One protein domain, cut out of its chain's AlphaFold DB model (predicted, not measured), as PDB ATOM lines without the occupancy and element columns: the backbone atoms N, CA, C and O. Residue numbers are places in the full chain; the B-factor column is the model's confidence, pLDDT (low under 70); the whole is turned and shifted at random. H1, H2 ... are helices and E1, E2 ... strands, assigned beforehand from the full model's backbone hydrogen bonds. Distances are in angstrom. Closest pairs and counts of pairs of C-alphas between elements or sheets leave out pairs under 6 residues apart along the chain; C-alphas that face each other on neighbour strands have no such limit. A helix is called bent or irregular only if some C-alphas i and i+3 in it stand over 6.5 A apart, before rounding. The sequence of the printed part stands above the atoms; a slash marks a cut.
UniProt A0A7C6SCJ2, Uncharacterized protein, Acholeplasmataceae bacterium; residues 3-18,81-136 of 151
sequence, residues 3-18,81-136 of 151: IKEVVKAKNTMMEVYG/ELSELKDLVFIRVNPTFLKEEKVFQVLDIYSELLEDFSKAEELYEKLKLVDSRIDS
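Overview. This is residues 3 to 18 and 81 to 136 of the 151 residues of an uncharacterized protein of Acholeplasmataceae bacterium (UniProt A0A7C6SCJ2). A small ribbon of two parallel strands, E1 and E2, has a helical hairpin, H3 and H4, to one side of it, with H3 the nearer helix. Short H1 lies at the far end from the tip of H4, and short H2 sits between H1 and the turn of the hairpin. The printed part has 72 residues, with four named helices and two named strands in the order H1, E1, H2, E2, H3, H4, and is mostly helix. It is compact, with a radius of gyration of the C-alphas of 12.6 A and spans of 33 by 28 by 19 A.

Along the chain. E1 is residues 13 to 18, 14.5 A long, and E2 residues 90 to 93. H3, residues 100 to 115, is 23.0 A long and begins at C-alpha 100 (22.807, 4.601, -49.336). H4, residues 117 to 130, is 19.1 A long and ends at C-alpha 130 (28.117, 5.459, -38.782); it is irregular, C-alphas 118 and 121 being 7.8 A apart. H1 is residues 3 to 9, neither bent nor irregular, but only just: C-alphas 6 and 9 are 6.4 A apart. H2 is residues 81 to 84.

Arrangement. E1 and E2 are parallel at 19 degrees, with N 16 and O 92 within hydrogen-bond range at 2.9 A. The closest C-alphas of E2 and H3, Val 93 and Leu 107, are 7.4 A apart. H3 and H4 touch, closest at C-alphas of Leu 113 and Ala 120, 6.2 A, as a hairpin at a shallow tilt of 11 degrees, opposite ways. H2 and H4 are close but not clearly touching, C-alphas of Ser 83 and Phe 117 being closest at 6.5 A. H1 and H3 are apart. Every O i to N i+4 pair is within range in H3, 8 of 10 in H4 and 1 of 3 in H1, where 2 of 4 O i to N i+3 pairs are; H2 is too short for an i+4 pair.

Size, cuts and confidence. The C-alphas farthest apart, Ala 9 and Leu 129, are 34.4 A apart. Residues 19 to 80 are not printed; C-alphas 18 and 81 are 15.7 A apart across the cut. Of the links printed whole, none is long. Residues 3 to 11 have pLDDT under 70.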
ATOM      1  N   ILE A   3      31.800 -21.004 -36.868       63.81
ATOM      2  CA  ILE A   3      32.189 -20.236 -38.054       63.81
ATOM      3  C   ILE A   3      33.416 -20.844 -38.757       63.81
ATOM      4  O   ILE A   3      33.402 -20.979 -39.976       63.81
ATOM      5  N   LYS A   4      34.450 -21.294 -38.028       67.81
ATOM      6  CA  LYS A   4      35.644 -21.915 -38.643       67.81
ATOM      7  C   LYS A   4      35.332 -23.223 -39.375       67.81
ATOM      8  O   LYS A   4      36.122 -23.640 -40.215       67.81
ATOM      9  N   GLU A   5      34.223 -23.889 -39.063       67.50
ATOM     10  CA  GLU A   5      33.789 -25.083 -39.792       67.50
ATOM     11  C   GLU A   5      33.095 -24.718 -41.105       67.50
ATOM     12  O   GLU A   5      33.376 -25.340 -42.127       67.50
ATOM     13  N   VAL A   6      32.280 -23.658 -41.105       64.75
ATOM     14  CA  VAL A   6      31.565 -23.165 -42.296       64.75
ATOM     15  C   VAL A   6      32.528 -22.715 -43.402       64.75
ATOM     16  O   VAL A   6      32.278 -22.956 -44.586       64.75
ATOM     17  N   VAL A   7      33.665 -22.105 -43.052       67.69
ATOM     18  CA  VAL A   7      34.612 -21.593 -44.062       67.69
ATOM     19  C   VAL A   7      35.450 -22.702 -44.731       67.69
ATOM     20  O   VAL A   7      35.955 -22.525 -45.839       67.69
ATOM     21  N   LYS A   8      35.518 -23.915 -44.160       68.75
ATOM     22  CA  LYS A   8      36.279 -25.043 -44.750       68.75
ATOM     23  C   LYS A   8      35.733 -25.543 -46.094       68.75
ATOM     24  O   LYS A   8      36.423 -26.302 -46.771       68.75
ATOM     25  N   ALA A   9      34.531 -25.125 -46.495       68.56
ATOM     26  CA  ALA A   9      33.924 -25.483 -47.777       68.56
ATOM     27  C   ALA A   9      34.591 -24.810 -49.004       68.56
ATOM     28  O   ALA A   9      34.229 -25.136 -50.133       68.56
ATOM     29  N   LYS A  10      35.583 -23.919 -48.805       62.97
ATOM     30  CA  LYS A  10      36.475 -23.318 -49.830       62.97
ATOM     31  C   LYS A  10      35.807 -22.540 -50.979       62.97
ATOM     32  O   LYS A  10      36.491 -22.146 -51.918       62.97
ATOM     33  N   ASN A  11      34.507 -22.267 -50.905       65.06
ATOM     34  CA  ASN A  11      33.805 -21.359 -51.818       65.06
ATOM     35  C   ASN A  11      32.660 -20.642 -51.088       65.06
ATOM     36  O   ASN A  11      31.498 -20.692 -51.492       65.06
ATOM     37  N   THR A  12      32.984 -20.063 -49.932       72.88
ATOM     38  CA  THR A  12      31.987 -19.547 -48.995       72.88
ATOM     39  C   THR A  12      31.863 -18.032 -49.135       72.88
ATOM     40  O   THR A  12      32.851 -17.304 -49.025       72.88
ATOM     41  N   MET A  13      30.630 -17.577 -49.359       83.94
ATOM     42  CA  MET A  13      30.221 -16.183 -49.209       83.94
ATOM     43  C   MET A  13      29.499 -16.023 -47.874       83.94
ATOM     44  O   MET A  13      28.684 -16.876 -47.515       83.94
ATOM     45  N   MET A  14      29.739 -14.918 -47.173       88.25
ATOM     46  CA  MET A  14      29.018 -14.610 -45.942       88.25
ATOM     47  C   MET A  14      28.541 -13.161 -45.907       88.25
ATOM     48  O   MET A  14      29.242 -12.246 -46.335       88.25
ATOM     49  N   GLU A  15      27.336 -12.959 -45.385       91.81
ATOM     50  CA  GLU A  15      26.837 -11.628 -45.057       91.81
ATOM     51  C   GLU A  15      27.474 -11.172 -43.745       91.81
ATOM     52  O   GLU A  15      27.348 -11.849 -42.730       91.81
ATOM     53  N   VAL A  16      28.197 -10.056 -43.786       93.50
ATOM     54  CA  VAL A  16      28.982  -9.549 -42.647       93.50
ATOM     55  C   VAL A  16      28.377  -8.295 -42.031       93.50
ATOM     56  O   VAL A  16      28.727  -7.933 -40.915       93.50
ATOM     57  N   TYR A  17      27.466  -7.626 -42.737       96.00
ATOM     58  CA  TYR A  17      26.826  -6.413 -42.246       96.00
ATOM     59  C   TYR A  17      25.410  -6.272 -42.794       96.00
ATOM     60  O   TYR A  17      25.212  -6.422 -44.000       96.00
ATOM     61  N   GLY A  18      24.442  -5.931 -41.946       96.25
ATOM     62  CA  GLY A  18      23.082  -5.584 -42.369       96.25
ATOM     63  C   GLY A  18      21.989  -6.146 -41.467       96.25
ATOM     64  O   GLY A  18      22.245  -6.875 -40.513       96.25
ATOM     65  N   GLU A  81      35.933 -10.418 -35.977       85.69
ATOM     66  CA  GLU A  81      36.052 -11.847 -36.247       85.69
ATOM     67  C   GLU A  81      36.538 -12.127 -37.667       85.69
ATOM     68  O   GLU A  81      37.063 -13.206 -37.925       85.69
ATOM     69  N   LEU A  82      36.389 -11.170 -38.589       88.94
ATOM     70  CA  LEU A  82      36.738 -11.359 -39.992       88.94
ATOM     71  C   LEU A  82      38.228 -11.693 -40.177       88.94
ATOM     72  O   LEU A  82      38.580 -12.475 -41.057       88.94
ATOM     73  N   SER A  83      39.083 -11.200 -39.275       86.31
ATOM     74  CA  SER A  83      40.515 -11.531 -39.216       86.31
ATOM     75  C   SER A  83      40.795 -13.035 -39.044       86.31
ATOM     76  O   SER A  83      41.834 -13.541 -39.485       86.31
ATOM     77  N   GLU A  84      39.861 -13.778 -38.440       84.50
ATOM     78  CA  GLU A  84      39.950 -15.225 -38.252       84.50
ATOM     79  C   GLU A  84      39.423 -16.027 -39.451       84.50
ATOM     80  O   GLU A  84      39.585 -17.249 -39.485       84.50
ATOM     81  N   LEU A  85      38.798 -15.368 -40.432       83.19
ATOM     82  CA  LEU A  85      38.043 -15.990 -41.524       83.19
ATOM     83  C   LEU A  85      38.731 -15.814 -42.877       83.19
ATOM     84  O   LEU A  85      38.113 -15.452 -43.874       83.19
ATOM     85  N   LYS A  86      40.030 -16.116 -42.909       74.50
ATOM     86  CA  LYS A  86      40.907 -15.932 -44.078       74.50
ATOM     87  C   LYS A  86      40.518 -16.763 -45.306       74.50
ATOM     88  O   LYS A  86      40.940 -16.440 -46.406       74.50
ATOM     89  N   ASP A  87      39.727 -17.815 -45.110       78.12
ATOM     90  CA  ASP A  87      39.285 -18.721 -46.174       78.12
ATOM     91  C   ASP A  87      37.981 -18.248 -46.864       78.12
ATOM     92  O   ASP A  87      37.470 -18.928 -47.757       78.12
ATOM     93  N   LEU A  88      37.401 -17.110 -46.449       81.38
ATOM     94  CA  LEU A  88      36.241 -16.524 -47.124       81.38
ATOM     95  C   LEU A  88      36.654 -15.965 -48.483       81.38
ATOM     96  O   LEU A  88      37.604 -15.195 -48.586       81.38
ATOM     97  N   VAL A  89      35.891 -16.312 -49.518       83.56
ATOM     98  CA  VAL A  89      36.145 -15.816 -50.878       83.56
ATOM     99  C   VAL A  89      35.430 -14.485 -51.104       83.56
ATOM    100  O   VAL A  89      35.966 -13.593 -51.752       83.56
ATOM    101  N   PHE A  90      34.225 -14.338 -50.542       87.19
ATOM    102  CA  PHE A  90      33.418 -13.131 -50.677       87.19
ATOM    103  C   PHE A  90      32.745 -12.761 -49.358       87.19
ATOM    104  O   PHE A  90      32.180 -13.609 -48.663       87.19
ATOM    105  N   ILE A  91      32.735 -11.467 -49.058       91.62
ATOM    106  CA  ILE A  91      31.889 -10.887 -48.019       91.62
ATOM    107  C   ILE A  91      30.796 -10.049 -48.668       91.62
ATOM    108  O   ILE A  91      30.989  -9.468 -49.736       91.62
ATOM    109  N   ARG A  92      29.636  -9.985 -48.019       93.44
ATOM    110  CA  ARG A  92      28.491  -9.205 -48.483       93.44
ATOM    111  C   ARG A  92      28.021  -8.246 -47.399       93.44
ATOM    112  O   ARG A  92      27.734  -8.661 -46.279       93.44
ATOM    113  N   VAL A  93      27.865  -6.984 -47.776       95.50
ATOM    114  CA  VAL A  93      27.096  -5.990 -47.021       95.50
ATOM    115  C   VAL A  93      25.678  -5.980 -47.583       95.50
ATOM    116  O   VAL A  93      25.481  -5.855 -48.791       95.50
ATOM    117  N   ASN A  94      24.682  -6.155 -46.722       95.25
ATOM    118  CA  ASN A  94      23.277  -6.138 -47.087       95.25
ATOM    119  C   ASN A  94      22.695  -4.733 -46.866       95.25
ATOM    120  O   ASN A  94      22.492  -4.327 -45.721       95.25
ATOM    121  N   PRO A  95      22.391  -3.988 -47.944       94.94
ATOM    122  CA  PRO A  95      21.921  -2.608 -47.856       94.94
ATOM    123  C   PRO A  95      20.427  -2.505 -47.519       94.94
ATOM    124  O   PRO A  95      19.875  -1.406 -47.458       94.94
ATOM    125  N   THR A  96      19.721  -3.629 -47.361       92.69
ATOM    126  CA  THR A  96      18.271  -3.618 -47.140       92.69
ATOM    127  C   THR A  96      17.958  -2.855 -45.849       92.69
ATOM    128  O   THR A  96      18.511  -3.153 -44.798       92.69
ATOM    129  N   PHE A  97      17.072  -1.855 -45.942       93.94
ATOM    130  CA  PHE A  97      16.714  -0.900 -44.873       93.94
ATOM    131  C   PHE A  97      17.821   0.059 -44.410       93.94
ATOM    132  O   PHE A  97      17.608   0.825 -43.470       93.94
ATOM    133  N   LEU A  98      18.969   0.087 -45.086       94.19
ATOM    134  CA  LEU A  98      20.015   1.076 -44.846       94.19
ATOM    135  C   LEU A  98      19.900   2.241 -45.831       94.19
ATOM    136  O   LEU A  98      19.391   2.096 -46.945       94.19
ATOM    137  N   LYS A  99      20.366   3.412 -45.391       94.56
ATOM    138  CA  LYS A  99      20.549   4.575 -46.263       94.56
ATOM    139  C   LYS A  99      21.799   4.377 -47.107       94.56
ATOM    140  O   LYS A  99      22.800   3.872 -46.602       94.56
ATOM    141  N   GLU A 100      21.739   4.799 -48.359       95.50
ATOM    142  CA  GLU A 100      22.807   4.601 -49.336       95.50
ATOM    143  C   GLU A 100      24.138   5.217 -48.877       95.50
ATOM    144  O   GLU A 100      25.173   4.559 -48.937       95.50
ATOM    145  N   GLU A 101      24.108   6.414 -48.288       96.44
ATOM    146  CA  GLU A 101      25.314   7.105 -47.816       96.44
ATOM    147  C   GLU A 101      26.020   6.319 -46.706       96.44
ATOM    148  O   GLU A 101      27.247   6.237 -46.674       96.44
ATOM    149  N   LYS A 102      25.245   5.691 -45.811       96.00
ATOM    150  CA  LYS A 102      25.799   4.823 -44.764       96.00
ATOM    151  C   LYS A 102      26.394   3.553 -45.355       96.00
ATOM    152  O   LYS A 102      27.425   3.097 -44.880       96.00
ATOM    153  N   VAL A 103      25.757   2.975 -46.376       96.81
ATOM    154  CA  VAL A 103      26.268   1.767 -47.037       96.81
ATOM    155  C   VAL A 103      27.634   2.041 -47.658       96.81
ATOM    156  O   VAL A 103      28.541   1.242 -47.449       96.81
ATOM    157  N   PHE A 104      27.813   3.172 -48.346       97.50
ATOM    158  CA  PHE A 104      29.119   3.544 -48.896       97.50
ATOM    159  C   PHE A 104      30.186   3.702 -47.809       97.50
ATOM    160  O   PHE A 104      31.240   3.084 -47.911       97.50
ATOM    161  N   GLN A 105      29.880   4.410 -46.717       97.56
ATOM    162  CA  GLN A 105      30.805   4.537 -45.582       97.56
ATOM    163  C   GLN A 105      31.198   3.177 -44.993       97.56
ATOM    164  O   GLN A 105      32.360   2.945 -44.674       97.56
ATOM    165  N   VAL A 106      30.236   2.260 -44.854       97.06
ATOM    166  CA  VAL A 106      30.500   0.898 -44.378       97.06
ATOM    167  C   VAL A 106      31.414   0.158 -45.355       97.06
ATOM    168  O   VAL A 106      32.374  -0.467 -44.915       97.06
ATOM    169  N   LEU A 107      31.154   0.232 -46.663       97.00
ATOM    170  CA  LEU A 107      31.990  -0.417 -47.677       97.00
ATOM    171  C   LEU A 107      33.436   0.093 -47.636       97.00
ATOM    172  O   LEU A 107      34.348  -0.730 -47.645       97.00
ATOM    173  N   ASP A 108      33.640   1.406 -47.515       97.25
ATOM    174  CA  ASP A 108      34.974   2.006 -47.402       97.25
ATOM    175  C   ASP A 108      35.714   1.495 -46.155       97.25
ATOM    176  O   ASP A 108      36.869   1.076 -46.235       97.25
ATOM    177  N   ILE A 109      35.024   1.439 -45.009       97.06
ATOM    178  CA  ILE A 109      35.583   0.931 -43.746       97.06
ATOM    179  C   ILE A 109      35.958  -0.557 -43.854       97.06
ATOM    180  O   ILE A 109      37.028  -0.958 -43.395       97.06
ATOM    181  N   TYR A 110      35.099  -1.390 -44.451       95.69
ATOM    182  CA  TYR A 110      35.406  -2.809 -44.667       95.69
ATOM    183  C   TYR A 110      36.554  -2.996 -45.663       95.69
ATOM    184  O   TYR A 110      37.368  -3.897 -45.472       95.69
ATOM    185  N   SER A 111      36.649  -2.153 -46.695       94.81
ATOM    186  CA  SER A 111      37.773  -2.177 -47.635       94.81
ATOM    187  C   SER A 111      39.091  -1.877 -46.919       94.81
ATOM    188  O   SER A 111      40.039  -2.642 -47.066       94.81
ATOM    189  N   GLU A 112      39.137  -0.835 -46.082       96.00
ATOM    190  CA  GLU A 112      40.334  -0.497 -45.298       96.00
ATOM    191  C   GLU A 112      40.705  -1.618 -44.309       96.00
ATOM    192  O   GLU A 112      41.881  -1.945 -44.148       96.00
ATOM    193  N   LEU A 113      39.713  -2.263 -43.683       94.50
ATOM    194  CA  LEU A 113      39.953  -3.396 -42.783       94.50
ATOM    195  C   LEU A 113      40.613  -4.578 -43.506       94.50
ATOM    196  O   LEU A 113      41.510  -5.214 -42.952       94.50
ATOM    197  N   LEU A 114      40.142  -4.898 -44.714       91.62
ATOM    198  CA  LEU A 114      40.668  -6.012 -45.505       91.62
ATOM    199  C   LEU A 114      42.113  -5.774 -45.966       91.62
ATOM    200  O   LEU A 114      42.845  -6.743 -46.165       91.62
ATOM    201  N   GLU A 115      42.522  -4.513 -46.115       93.31
ATOM    202  CA  GLU A 115      43.909  -4.137 -46.402       93.31
ATOM    203  C   GLU A 115      44.803  -4.237 -45.158       93.31
ATOM    204  O   GLU A 115      45.938  -4.711 -45.256       93.31
ATOM    205  N   ASP A 116      44.304  -3.823 -43.988       93.38
ATOM    206  CA  ASP A 116      45.074  -3.813 -42.743       93.38
ATOM    207  C   ASP A 116      44.222  -4.098 -41.494       93.38
ATOM    208  O   ASP A 116      43.656  -3.211 -40.845       93.38
ATOM    209  N   PHE A 117      44.231  -5.363 -41.072       92.38
ATOM    210  CA  PHE A 117      43.557  -5.804 -39.851       92.38
ATOM    211  C   PHE A 117      44.151  -5.226 -38.556       92.38
ATOM    212  O   PHE A 117      43.502  -5.322 -37.513       92.38
ATOM    213  N   SER A 118      45.347  -4.618 -38.566       92.31
ATOM    214  CA  SER A 118      45.904  -3.987 -37.356       92.31
ATOM    215  C   SER A 118      45.088  -2.770 -36.903       92.31
ATOM    216  O   SER A 118      45.060  -2.451 -35.714       92.31
ATOM    217  N   LYS A 119      44.338  -2.153 -37.826       93.38
ATOM    218  CA  LYS A 119      43.442  -1.016 -37.575       93.38
ATOM    219  C   LYS A 119      42.036  -1.415 -37.125       93.38
ATOM    220  O   LYS A 119      41.174  -0.547 -36.983       93.38
ATOM    221  N   ALA A 120      41.771  -2.705 -36.899       92.62
ATOM    222  CA  ALA A 120      40.421  -3.206 -36.649       92.62
ATOM    223  C   ALA A 120      39.689  -2.478 -35.510       92.62
ATOM    224  O   ALA A 120      38.496  -2.216 -35.635       92.62
ATOM    225  N   GLU A 121      40.379  -2.116 -34.424       92.19
ATOM    226  CA  GLU A 121      39.741  -1.407 -33.307       92.19
ATOM    227  C   GLU A 121      39.346   0.030 -33.683       92.19
ATOM    228  O   GLU A 121      38.215   0.438 -33.434       92.19
ATOM    229  N   GLU A 122      40.234   0.773 -34.352       94.81
ATOM    230  CA  GLU A 122      39.957   2.140 -34.815       94.81
ATOM    231  C   GLU A 122      38.789   2.163 -35.810       94.81
ATOM    232  O   GLU A 122      37.859   2.963 -35.687       94.81
ATOM    233  N   LEU A 123      38.820   1.259 -36.790       96.19
ATOM    234  CA  LEU A 123      37.792   1.158 -37.823       96.19
ATOM    235  C   LEU A 123      36.445   0.706 -37.257       96.19
ATOM    236  O   LEU A 123      35.401   1.175 -37.709       96.19
ATOM    237  N   TYR A 124      36.451  -0.151 -36.234       94.69
ATOM    238  CA  TYR A 124      35.227  -0.558 -35.553       94.69
ATOM    239  C   TYR A 124      34.568   0.608 -34.807       94.69
ATOM    240  O   TYR A 124      33.346   0.749 -34.841       94.69
ATOM    241  N   GLU A 125      35.354   1.489 -34.183       94.75
ATOM    242  CA  GLU A 125      34.813   2.706 -33.571       94.75
ATOM    243  C   GLU A 125      34.249   3.671 -34.624       94.75
ATOM    244  O   GLU A 125      33.156   4.204 -34.434       94.75
ATOM    245  N   LYS A 126      34.899   3.822 -35.791       95.88
ATOM    246  CA  LYS A 126      34.308   4.563 -36.925       95.88
ATOM    247  C   LYS A 126      32.978   3.946 -37.364       95.88
ATOM    248  O   LYS A 126      32.011   4.672 -37.580       95.88
ATOM    249  N   LEU A 127      32.897   2.618 -37.437       95.19
ATOM    250  CA  LEU A 127      31.680   1.904 -37.827       95.19
ATOM    251  C   LEU A 127      30.517   2.160 -36.852       95.19
ATOM    252  O   LEU A 127      29.389   2.381 -37.292       95.19
ATOM    253  N   LYS A 128      30.787   2.211 -35.540       95.12
ATOM    254  CA  LYS A 128      29.787   2.590 -34.522       95.12
ATOM    255  C   LYS A 128      29.290   4.025 -34.673       95.12
ATOM    256  O   LYS A 128      28.132   4.299 -34.362       95.12
ATOM    257  N   LEU A 129      30.146   4.944 -35.123       95.62
ATOM    258  CA  LEU A 129      29.750   6.330 -35.390       95.62
ATOM    259  C   LEU A 129      28.838   6.432 -36.622       95.62
ATOM    260  O   LEU A 129      27.941   7.274 -36.641       95.62
ATOM    261  N   VAL A 130      29.024   5.563 -37.623       94.94
ATOM    262  CA  VAL A 130      28.117   5.459 -38.782       94.94
ATOM    263  C   VAL A 130      26.743   4.950 -38.344       94.94
ATOM    264  O   VAL A 130      25.702   5.512 -38.716       94.94
ATOM    265  N   ASP A 131      26.714   3.881 -37.547       92.75
ATOM    266  CA  ASP A 131      25.483   3.359 -36.965       92.75
ATOM    267  C   ASP A 131      25.730   2.672 -35.619       92.75
ATOM    268  O   ASP A 131      26.402   1.647 -35.531       92.75
ATOM    269  N   SER A 132      25.134   3.215 -34.559       91.69
ATOM    270  CA  SER A 132      25.284   2.689 -33.201       91.69
ATOM    271  C   SER A 132      24.473   1.418 -32.946       91.69
ATOM    272  O   SER A 132      24.651   0.784 -31.909       91.69
ATOM    273  N   ARG A 133      23.597   1.018 -33.880       91.62
ATOM    274  CA  ARG A 133      22.732  -0.169 -33.760       91.62
ATOM    275  C   ARG A 133      23.434  -1.469 -34.157       91.62
ATOM    276  O   ARG A 133      22.755  -2.473 -34.362       91.62
ATOM    277  N   ILE A 134      24.754  -1.458 -34.339       93.50
ATOM    278  CA  ILE A 134      25.505  -2.660 -34.705       93.50
ATOM    279  C   ILE A 134      25.586  -3.648 -33.535       93.50
ATOM    280  O   ILE A 134      25.834  -3.257 -32.396       93.50
ATOM    281  N   ASP A 135      25.410  -4.940 -33.814       90.25
ATOM    282  CA  ASP A 135      25.560  -6.021 -32.833       90.25
ATOM    283  C   ASP A 135      26.128  -7.282 -33.511       90.25
ATOM    284  O   ASP A 135      25.811  -7.610 -34.656       90.25
ATOM    285  N   SER A 136      26.953  -8.021 -32.771       84.25
ATOM    286  CA  SER A 136      27.450  -9.359 -33.128       84.25
ATOM    287  C   SER A 136      26.363 -10.452 -33.103       84.25
ATOM    288  O   SER A 136      26.605 -11.607 -33.451       84.25
TER     289      SER A 136